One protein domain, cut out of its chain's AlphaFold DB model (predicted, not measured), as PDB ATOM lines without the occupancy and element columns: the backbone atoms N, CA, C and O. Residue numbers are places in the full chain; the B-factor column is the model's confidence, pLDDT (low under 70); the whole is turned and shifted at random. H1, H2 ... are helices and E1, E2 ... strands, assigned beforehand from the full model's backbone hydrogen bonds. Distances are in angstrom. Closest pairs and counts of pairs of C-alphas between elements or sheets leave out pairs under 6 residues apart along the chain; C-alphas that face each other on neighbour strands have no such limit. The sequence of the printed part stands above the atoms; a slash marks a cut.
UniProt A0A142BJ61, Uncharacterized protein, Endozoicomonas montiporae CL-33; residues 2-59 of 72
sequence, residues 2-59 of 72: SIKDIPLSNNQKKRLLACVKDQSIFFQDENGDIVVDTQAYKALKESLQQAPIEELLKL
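Overview. This is residues 2 to 59 of the 72 residues of an uncharacterized protein of Endozoicomonas montiporae CL-33 (UniProt A0A142BJ61). Two short helices, H1 and H3, lie side by side along one side of a small frame, and a two-stranded hairpin, E2 and E3, runs along the other with H2 continuing it at one end. E1 crosses from the hairpin's side towards that of the helix pair, and few contacts join the two sides. The printed part has 58 residues, in the order E1, H1, E2, E3, H2, H3; the sheet E2 - E3 is antiparallel, and the class is mixed, helices and strands. The whole is compact, with a radius of gyration of the C-alphas of 11.0 A, and spans 30 by 21 by 21 A.

Arrangement. E1, residues 3 to 6, pairs with no named strand. H1, residues 10 to 19, is apart from E1. E2, residues 26 to 28, and E3, residues 34 to 37, form an antiparallel hairpin at 151 degrees; N 27 and O 35 are 2.9 A apart and N 35 and O 27 2.8 A, both within hydrogen-bond range. E1 and E3 are near each other. The closest C-alphas of H1 and E3, those of Lys 13 and Ile 34, are 7.5 A apart. E3 is joined by a tight link, with 0 residues between them, to H2, residues 38 to 48, which touches no helix. H3, residues 52 to 57, touches H1, closest at the C-alphas of Cys 19 and Pro 52, 6.5 A apart. They run opposite ways at a shallow tilt of 15 degrees. H2 and H3 are only just apart, at 8.1 A. In H1, H2 and H3 every O i to N i+4 pair is within hydrogen-bond range.

Along the chain. E1 begins at C-alpha 3, (76.815, 67.673, 60.843), and is 10.0 A long. H1 measures 14.3 A, E2 6.8 A, E3 10.1 A and H2 14.7 A. H3, 8.6 A, ends at C-alpha 57, (62.395, 71.263, 51.033).

Size, cuts and confidence. The C-alphas farthest apart, of Asn 31 and Gln 49, are 31.5 A apart. The printed part has no cut and no long link. Its mean pLDDT is 86.0, and no printed residue is under 70.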
ATOM      1  N   SER A   2      80.534  70.617  61.713       89.44
ATOM      2  CA  SER A   2      79.191  70.347  62.229       89.44
ATOM      3  C   SER A   2      78.426  69.511  61.208       89.44
ATOM      4  O   SER A   2      78.530  69.775  60.009       89.44
ATOM      5  N   ILE A   3      77.666  68.525  61.676       90.75
ATOM      6  CA  ILE A   3      76.815  67.673  60.843       90.75
ATOM      7  C   ILE A   3      75.387  67.787  61.367       90.75
ATOM      8  O   ILE A   3      75.169  67.765  62.583       90.75
ATOM      9  N   LYS A   4      74.418  67.925  60.462       92.56
ATOM     10  CA  LYS A   4      72.995  67.982  60.797       92.56
ATOM     11  C   LYS A   4      72.215  66.940  60.021       92.56
ATOM     12  O   LYS A   4      72.155  67.002  58.798       92.56
ATOM     13  N   ASP A   5      71.529  66.064  60.741       92.06
ATOM     14  CA  ASP A   5      70.611  65.120  60.119       92.06
ATOM     15  C   ASP A   5      69.204  65.714  59.979       92.06
ATOM     16  O   ASP A   5      68.649  66.296  60.920       92.06
ATOM     17  N   ILE A   6      68.612  65.545  58.797       90.94
ATOM     18  CA  ILE A   6      67.260  65.976  58.450       90.94
ATOM     19  C   ILE A   6      66.492  64.762  57.917       90.94
ATOM     20  O   ILE A   6      66.851  64.226  56.868       90.94
ATOM     21  N   PRO A   7      65.419  64.328  58.595       90.38
ATOM     22  CA  PRO A   7      64.589  63.249  58.088       90.38
ATOM     23  C   PRO A   7      63.793  63.719  56.863       90.38
ATOM     24  O   PRO A   7      63.061  64.711  56.922       90.38
ATOM     25  N   LEU A   8      63.906  62.985  55.759       89.31
ATOM     26  CA  LEU A   8      63.178  63.177  54.515       89.31
ATOM     27  C   LEU A   8      62.379  61.938  54.134       89.31
ATOM     28  O   LEU A   8      62.805  60.790  54.214       89.31
ATOM     29  N   SER A   9      61.210  62.195  53.561       88.81
ATOM     30  CA  SER A   9      60.432  61.148  52.907       88.81
ATOM     31  C   SER A   9      61.179  60.601  51.683       88.81
ATOM     32  O   SER A   9      61.794  61.367  50.940       88.81
ATOM     33  N   ASN A  10      60.991  59.322  51.346       85.81
ATOM     34  CA  ASN A  10      61.533  58.725  50.110       85.81
ATOM     35  C   ASN A  10      61.220  59.544  48.842       85.81
ATOM     36  O   ASN A  10      62.040  59.645  47.931       85.81
ATOM     37  N   ASN A  11      60.038  60.164  48.778       88.69
ATOM     38  CA  ASN A  11      59.666  61.042  47.667       88.69
ATOM     39  C   ASN A  11      60.486  62.341  47.638       88.69
ATOM     40  O   ASN A  11      60.834  62.809  46.558       88.69
ATOM     41  N   GLN A  12      60.811  62.920  48.798       89.06
ATOM     42  CA  GLN A  12      61.666  64.105  48.890       89.06
ATOM     43  C   GLN A  12      63.106  63.763  48.502       89.06
ATOM     44  O   GLN A  12      63.659  64.472  47.670       89.06
ATOM     45  N   LYS A  13      63.659  62.637  48.984       87.81
ATOM     46  CA  LYS A  13      64.988  62.146  48.569       87.81
ATOM     47  C   LYS A  13      65.090  61.996  47.047       87.81
ATOM     48  O   LYS A  13      65.999  62.535  46.425       87.81
ATOM     49  N   LYS A  14      64.100  61.354  46.412       87.56
ATOM     50  CA  LYS A  14      64.041  61.225  44.942       87.56
ATOM     51  C   LYS A  14      64.001  62.574  44.225       87.56
ATOM     52  O   LYS A  14      64.648  62.734  43.196       87.56
ATOM     53  N   ARG A  15      63.234  63.538  44.745       88.06
ATOM     54  CA  ARG A  15      63.169  64.888  44.167       88.06
ATOM     55  C   ARG A  15      64.478  65.649  44.358       88.06
ATOM     56  O   ARG A  15      64.867  66.356  43.441       88.06
ATOM     57  N   LEU A  16      65.159  65.470  45.490       87.12
ATOM     58  CA  LEU A  16      66.449  66.097  45.780       87.12
ATOM     59  C   LEU A  16      67.510  65.644  44.769       87.12
ATOM     60  O   LEU A  16      68.104  66.481  44.096       87.12
ATOM     61  N   LEU A  17      67.631  64.326  44.570       82.81
ATOM     62  CA  LEU A  17      68.520  63.717  43.569       82.81
ATOM     63  C   LEU A  17      68.192  64.136  42.127       82.81
ATOM     64  O   LEU A  17      69.053  64.114  41.254       82.81
ATOM     65  N   ALA A  18      66.934  64.480  41.845       84.50
ATOM     66  CA  ALA A  18      66.530  64.981  40.533       84.50
ATOM     67  C   ALA A  18      66.815  66.481  40.354       84.50
ATOM     68  O   ALA A  18      66.969  66.943  39.222       84.50
ATOM     69  N   CYS A  19      66.838  67.235  41.455       81.69
ATOM     70  CA  CYS A  19      66.959  68.688  41.464       81.69
ATOM     71  C   CYS A  19      68.419  69.131  41.352       81.69
ATOM     72  O   CYS A  19      68.733  70.014  40.558       81.69
ATOM     73  N   VAL A  20      69.317  68.459  42.074       75.12
ATOM     74  CA  VAL A  20      70.760  68.656  41.950       75.12
ATOM     75  C   VAL A  20      71.323  67.432  41.240       75.12
ATOM     76  O   VAL A  20      71.172  66.315  41.717       75.12
ATOM     77  N   LYS A  21      71.927  67.621  40.064       71.31
ATOM     78  CA  LYS A  21      72.579  66.534  39.302       71.31
ATOM     79  C   LYS A  21      74.082  66.450  39.549       71.31
ATOM     80  O   LYS A  21      74.725  65.510  39.093       71.31
ATOM     81  N   ASP A  22      74.631  67.453  40.225       74.88
ATOM     82  CA  ASP A  22      76.054  67.552  40.495       74.88
ATOM     83  C   ASP A  22      76.427  66.708  41.717       74.88
ATOM     84  O   ASP A  22      76.239  67.109  42.866       74.88
ATOM     85  N   GLN A  23      76.948  65.513  41.443       70.50
ATOM     86  CA  GLN A  23      77.420  64.566  42.457       70.50
ATOM     87  C   GLN A  23      78.659  65.061  43.218       70.50
ATOM     88  O   GLN A  23      79.062  64.444  44.197       70.50
ATOM     89  N   SER A  24      79.271  66.173  42.797       73.69
ATOM     90  CA  SER A  24      80.376  66.792  43.537       73.69
ATOM     91  C   SER A  24      79.893  67.486  44.815       73.69
ATOM     92  O   SER A  24      80.703  67.824  45.672       73.69
ATOM     93  N   ILE A  25      78.581  67.721  44.929       81.00
ATOM     94  CA  ILE A  25      77.959  68.519  45.994       81.00
ATOM     95  C   ILE A  25      77.201  67.641  46.985       81.00
ATOM     96  O   ILE A  25      77.156  67.940  48.181       81.00
ATOM     97  N   PHE A  26      76.603  66.556  46.493       82.19
ATOM     98  CA  PHE A  26      75.945  65.572  47.331       82.19
ATOM     99  C   PHE A  26      76.469  64.172  47.033       82.19
ATOM    100  O   PHE A  26      76.644  63.788  45.878       82.19
ATOM    101  N   PHE A  27      76.669  63.395  48.088       83.00
ATOM    102  CA  PHE A  27      77.065  61.998  48.019       83.00
ATOM    103  C   PHE A  27      75.980  61.128  48.638       83.00
ATOM    104  O   PHE A  27      75.338  61.505  49.616       83.00
ATOM    105  N   GLN A  28      75.747  59.971  48.026       82.94
ATOM    106  CA  GLN A  28      74.820  58.983  48.550       82.94
ATOM    107  C   GLN A  28      75.613  57.929  49.320       82.94
ATOM    108  O   GLN A  28      76.541  57.338  48.769       82.94
ATOM    109  N   ASP A  29      75.252  57.716  50.580       81.38
ATOM    110  CA  ASP A  29      75.812  56.652  51.410       81.38
ATOM    111  C   ASP A  29      75.172  55.296  51.047       81.38
ATOM    112  O   ASP A  29      74.091  55.235  50.451       81.38
ATOM    113  N   GLU A  30      75.809  54.190  51.427       77.00
ATOM    114  CA  GLU A  30      75.364  52.815  51.160       77.00
ATOM    115  C   GLU A  30      73.971  52.524  51.742       77.00
ATOM    116  O   GLU A  30      73.218  51.711  51.203       77.00
ATOM    117  N   ASN A  31      73.587  53.246  52.799       79.81
ATOM    118  CA  ASN A  31      72.268  53.161  53.432       79.81
ATOM    119  C   ASN A  31      71.166  53.920  52.665       79.81
ATOM    120  O   ASN A  31      69.990  53.846  53.023       79.81
ATOM    121  N   GLY A  32      71.519  54.631  51.590       80.38
ATOM    122  CA  GLY A  32      70.596  55.449  50.803       80.38
ATOM    123  C   GLY A  32      70.380  56.859  51.360       80.38
ATOM    124  O   GLY A  32      69.479  57.563  50.891       80.38
ATOM    125  N   ASP A  33      71.196  57.271  52.326       88.44
ATOM    126  CA  ASP A  33      71.209  58.625  52.872       88.44
ATOM    127  C   ASP A  33      71.956  59.569  51.941       88.44
ATOM    128  O   ASP A  33      72.899  59.171  51.257       88.44
ATOM    129  N   ILE A  34      71.501  60.818  51.875       89.25
ATOM    130  CA  ILE A  34      72.087  61.817  50.982       89.25
ATOM    131  C   ILE A  34      72.786  62.858  51.829       89.25
ATOM    132  O   ILE A  34      72.134  63.590  52.565       89.25
ATOM    133  N   VAL A  35      74.097  62.956  51.702       90.06
ATOM    134  CA  VAL A  35      74.884  63.951  52.417       90.06
ATOM    135  C   VAL A  35      75.225  65.087  51.473       90.06
ATOM    136  O   VAL A  35      75.655  64.852  50.349       90.06
ATOM    137  N   VAL A  36      75.034  66.318  51.930       90.44
ATOM    138  CA  VAL A  36      75.307  67.543  51.181       90.44
ATOM    139  C   VAL A  36      76.399  68.325  51.887       90.44
ATOM    140  O   VAL A  36      76.267  68.638  53.072       90.44
ATOM    141  N   ASP A  37      77.458  68.658  51.150       91.69
ATOM    142  CA  ASP A  37      78.462  69.624  51.591       91.69
ATOM    143  C   ASP A  37      77.911  71.036  51.364       91.69
ATOM    144  O   ASP A  37      77.688  71.466  50.226       91.69
ATOM    145  N   THR A  38      77.645  71.758  52.452       91.06
ATOM    146  CA  THR A  38      76.971  73.058  52.369       91.06
ATOM    147  C   THR A  38      77.885  74.146  51.814       91.06
ATOM    148  O   THR A  38      77.394  75.088  51.193       91.06
ATOM    149  N   GLN A  39      79.207  74.000  51.940       89.75
ATOM    150  CA  GLN A  39      80.177  74.929  51.356       89.75
ATOM    151  C   GLN A  39      80.256  74.752  49.839       89.75
ATOM    152  O   GLN A  39      80.187  75.734  49.095       89.75
ATOM    153  N   ALA A  40      80.340  73.504  49.371       89.25
ATOM    154  CA  ALA A  40      80.308  73.198  47.941       89.25
ATOM    155  C   ALA A  40      78.971  73.621  47.316       89.25
ATOM    156  O   ALA A  40      78.934  74.229  46.242       89.25
ATOM    157  N   TYR A  41      77.867  73.365  48.020       89.88
ATOM    158  CA  TYR A  41      76.538  73.757  47.570       89.88
ATOM    159  C   TYR A  41      76.363  75.275  47.521       89.88
ATOM    160  O   TYR A  41      75.802  75.786  46.554       89.88
ATOM    161  N   LYS A  42      76.899  76.019  48.494       89.56
ATOM    162  CA  LYS A  42      76.877  77.486  48.480       89.56
ATOM    163  C   LYS A  42      77.582  78.063  47.250       89.56
ATOM    164  O   LYS A  42      77.039  78.962  46.612       89.56
ATOM    165  N   ALA A  43      78.738  77.521  46.869       88.75
ATOM    166  CA  ALA A  43      79.428  77.945  45.649       88.75
ATOM    167  C   ALA A  43      78.574  77.699  44.389       88.75
ATOM    168  O   ALA A  43      78.517  78.545  43.493       88.75
ATOM    169  N   LEU A  44      77.847  76.574  44.339       86.06
ATOM    170  CA  LEU A  44      76.883  76.313  43.270       86.06
ATOM    171  C   LEU A  44      75.703  77.296  43.319       86.06
ATOM    172  O   LEU A  44      75.337  77.825  42.271       86.06
ATOM    173  N   LYS A  45      75.130  77.571  44.499       88.44
ATOM    174  CA  LYS A  45      74.039  78.548  44.685       88.44
ATOM    175  C   LYS A  45      74.424  79.912  44.125       88.44
ATOM    176  O   LYS A  45      73.652  80.505  43.379       88.44
ATOM    177  N   GLU A  46      75.623  80.388  44.446       88.12
ATOM    178  CA  GLU A  46      76.144  81.665  43.951       88.12
ATOM    179  C   GLU A  46      76.319  81.655  42.425       88.12
ATOM    180  O   GLU A  46      75.963  82.629  41.761       88.12
ATOM    181  N   SER A  47      76.784  80.540  41.851       87.06
ATOM    182  CA  SER A  47      76.936  80.391  40.398       87.06
ATOM    183  C   SER A  47      75.607  80.260  39.646       87.06
ATOM    184  O   SER A  47      75.504  80.736  38.516       87.06
ATOM    185  N   LEU A  48      74.614  79.577  40.218       84.81
ATOM    186  CA  LEU A  48      73.294  79.371  39.613       84.81
ATOM    187  C   LEU A  48      72.320  80.512  39.925       84.81
ATOM    188  O   LEU A  48      71.274  80.603  39.285       84.81
ATOM    189  N   GLN A  49      72.646  81.354  40.910       86.06
ATOM    190  CA  GLN A  49      71.747  82.335  41.526       86.06
ATOM    191  C   GLN A  49      70.408  81.722  41.975       86.06
ATOM    192  O   GLN A  49      69.364  82.371  41.912       86.06
ATOM    193  N   GLN A  50      70.428  80.454  42.396       86.62
ATOM    194  CA  GLN A  50      69.252  79.669  42.777       86.62
ATOM    195  C   GLN A  50      69.568  78.768  43.969       86.62
ATOM    196  O   GLN A  50      70.705  78.331  44.132       86.62
ATOM    197  N   ALA A  51      68.540  78.458  44.760       87.94
ATOM    198  CA  ALA A  51      68.622  77.625  45.958       87.94
ATOM    199  C   ALA A  51      67.695  76.394  45.833       87.94
ATOM    200  O   ALA A  51      66.676  76.297  46.518       87.94
ATOM    201  N   PRO A  52      67.994  75.457  44.908       87.00
ATOM    202  CA  PRO A  52      67.098  74.354  44.561       87.00
ATOM    203  C   PRO A  52      66.712  73.451  45.743       87.00
ATOM    204  O   PRO A  52      65.573  72.990  45.814       87.00
ATOM    205  N   ILE A  53      67.637  73.179  46.669       88.25
ATOM    206  CA  ILE A  53      67.384  72.316  47.832       88.25
ATOM    207  C   ILE A  53      66.467  73.020  48.836       88.25
ATOM    208  O   ILE A  53      65.479  72.430  49.282       88.25
ATOM    209  N   GLU A  54      66.768  74.274  49.166       90.06
ATOM    210  CA  GLU A  54      65.977  75.105  50.072       90.06
ATOM    211  C   GLU A  54      64.564  75.302  49.533       90.06
ATOM    212  O   GLU A  54      63.597  75.097  50.263       90.06
ATOM    213  N   GLU A  55      64.413  75.603  48.242       89.44
ATOM    214  CA  GLU A  55      63.102  75.741  47.603       89.44
ATOM    215  C   GLU A  55      62.318  74.423  47.594       89.44
ATOM    216  O   GLU A  55      61.109  74.400  47.851       89.44
ATOM    217  N   LEU A  56      62.995  73.304  47.319       88.19
ATOM    218  CA  LEU A  56      62.371  71.985  47.266       88.19
ATOM    219  C   LEU A  56      61.854  71.537  48.637       88.19
ATOM    220  O   LEU A  56      60.764  70.957  48.729       88.19
ATOM    221  N   LEU A  57      62.656  71.749  49.679       87.69
ATOM    222  CA  LEU A  57      62.395  71.263  51.033       87.69
ATOM    223  C   LEU A  57      61.776  72.321  51.947       87.69
ATOM    224  O   LEU A  57      61.329  71.974  53.038       87.69
ATOM    225  N   LYS A  58      61.689  73.573  51.484       87.44
ATOM    226  CA  LYS A  58      61.291  74.750  52.269       87.44
ATOM    227  C   LYS A  58      62.128  74.887  53.543       87.44
ATOM    228  O   LYS A  58      61.582  75.086  54.626       87.44
ATOM    229  N   LEU A  59      63.435  74.704  53.392       87.75
ATOM    230  CA  LEU A  59      64.410  74.860  54.465       87.75
ATOM    231  C   LEU A  59      65.013  76.262  54.428       87.75
ATOM    232  O   LEU A  59      65.013  76.915  53.386       87.75
TER     233      LEU A  59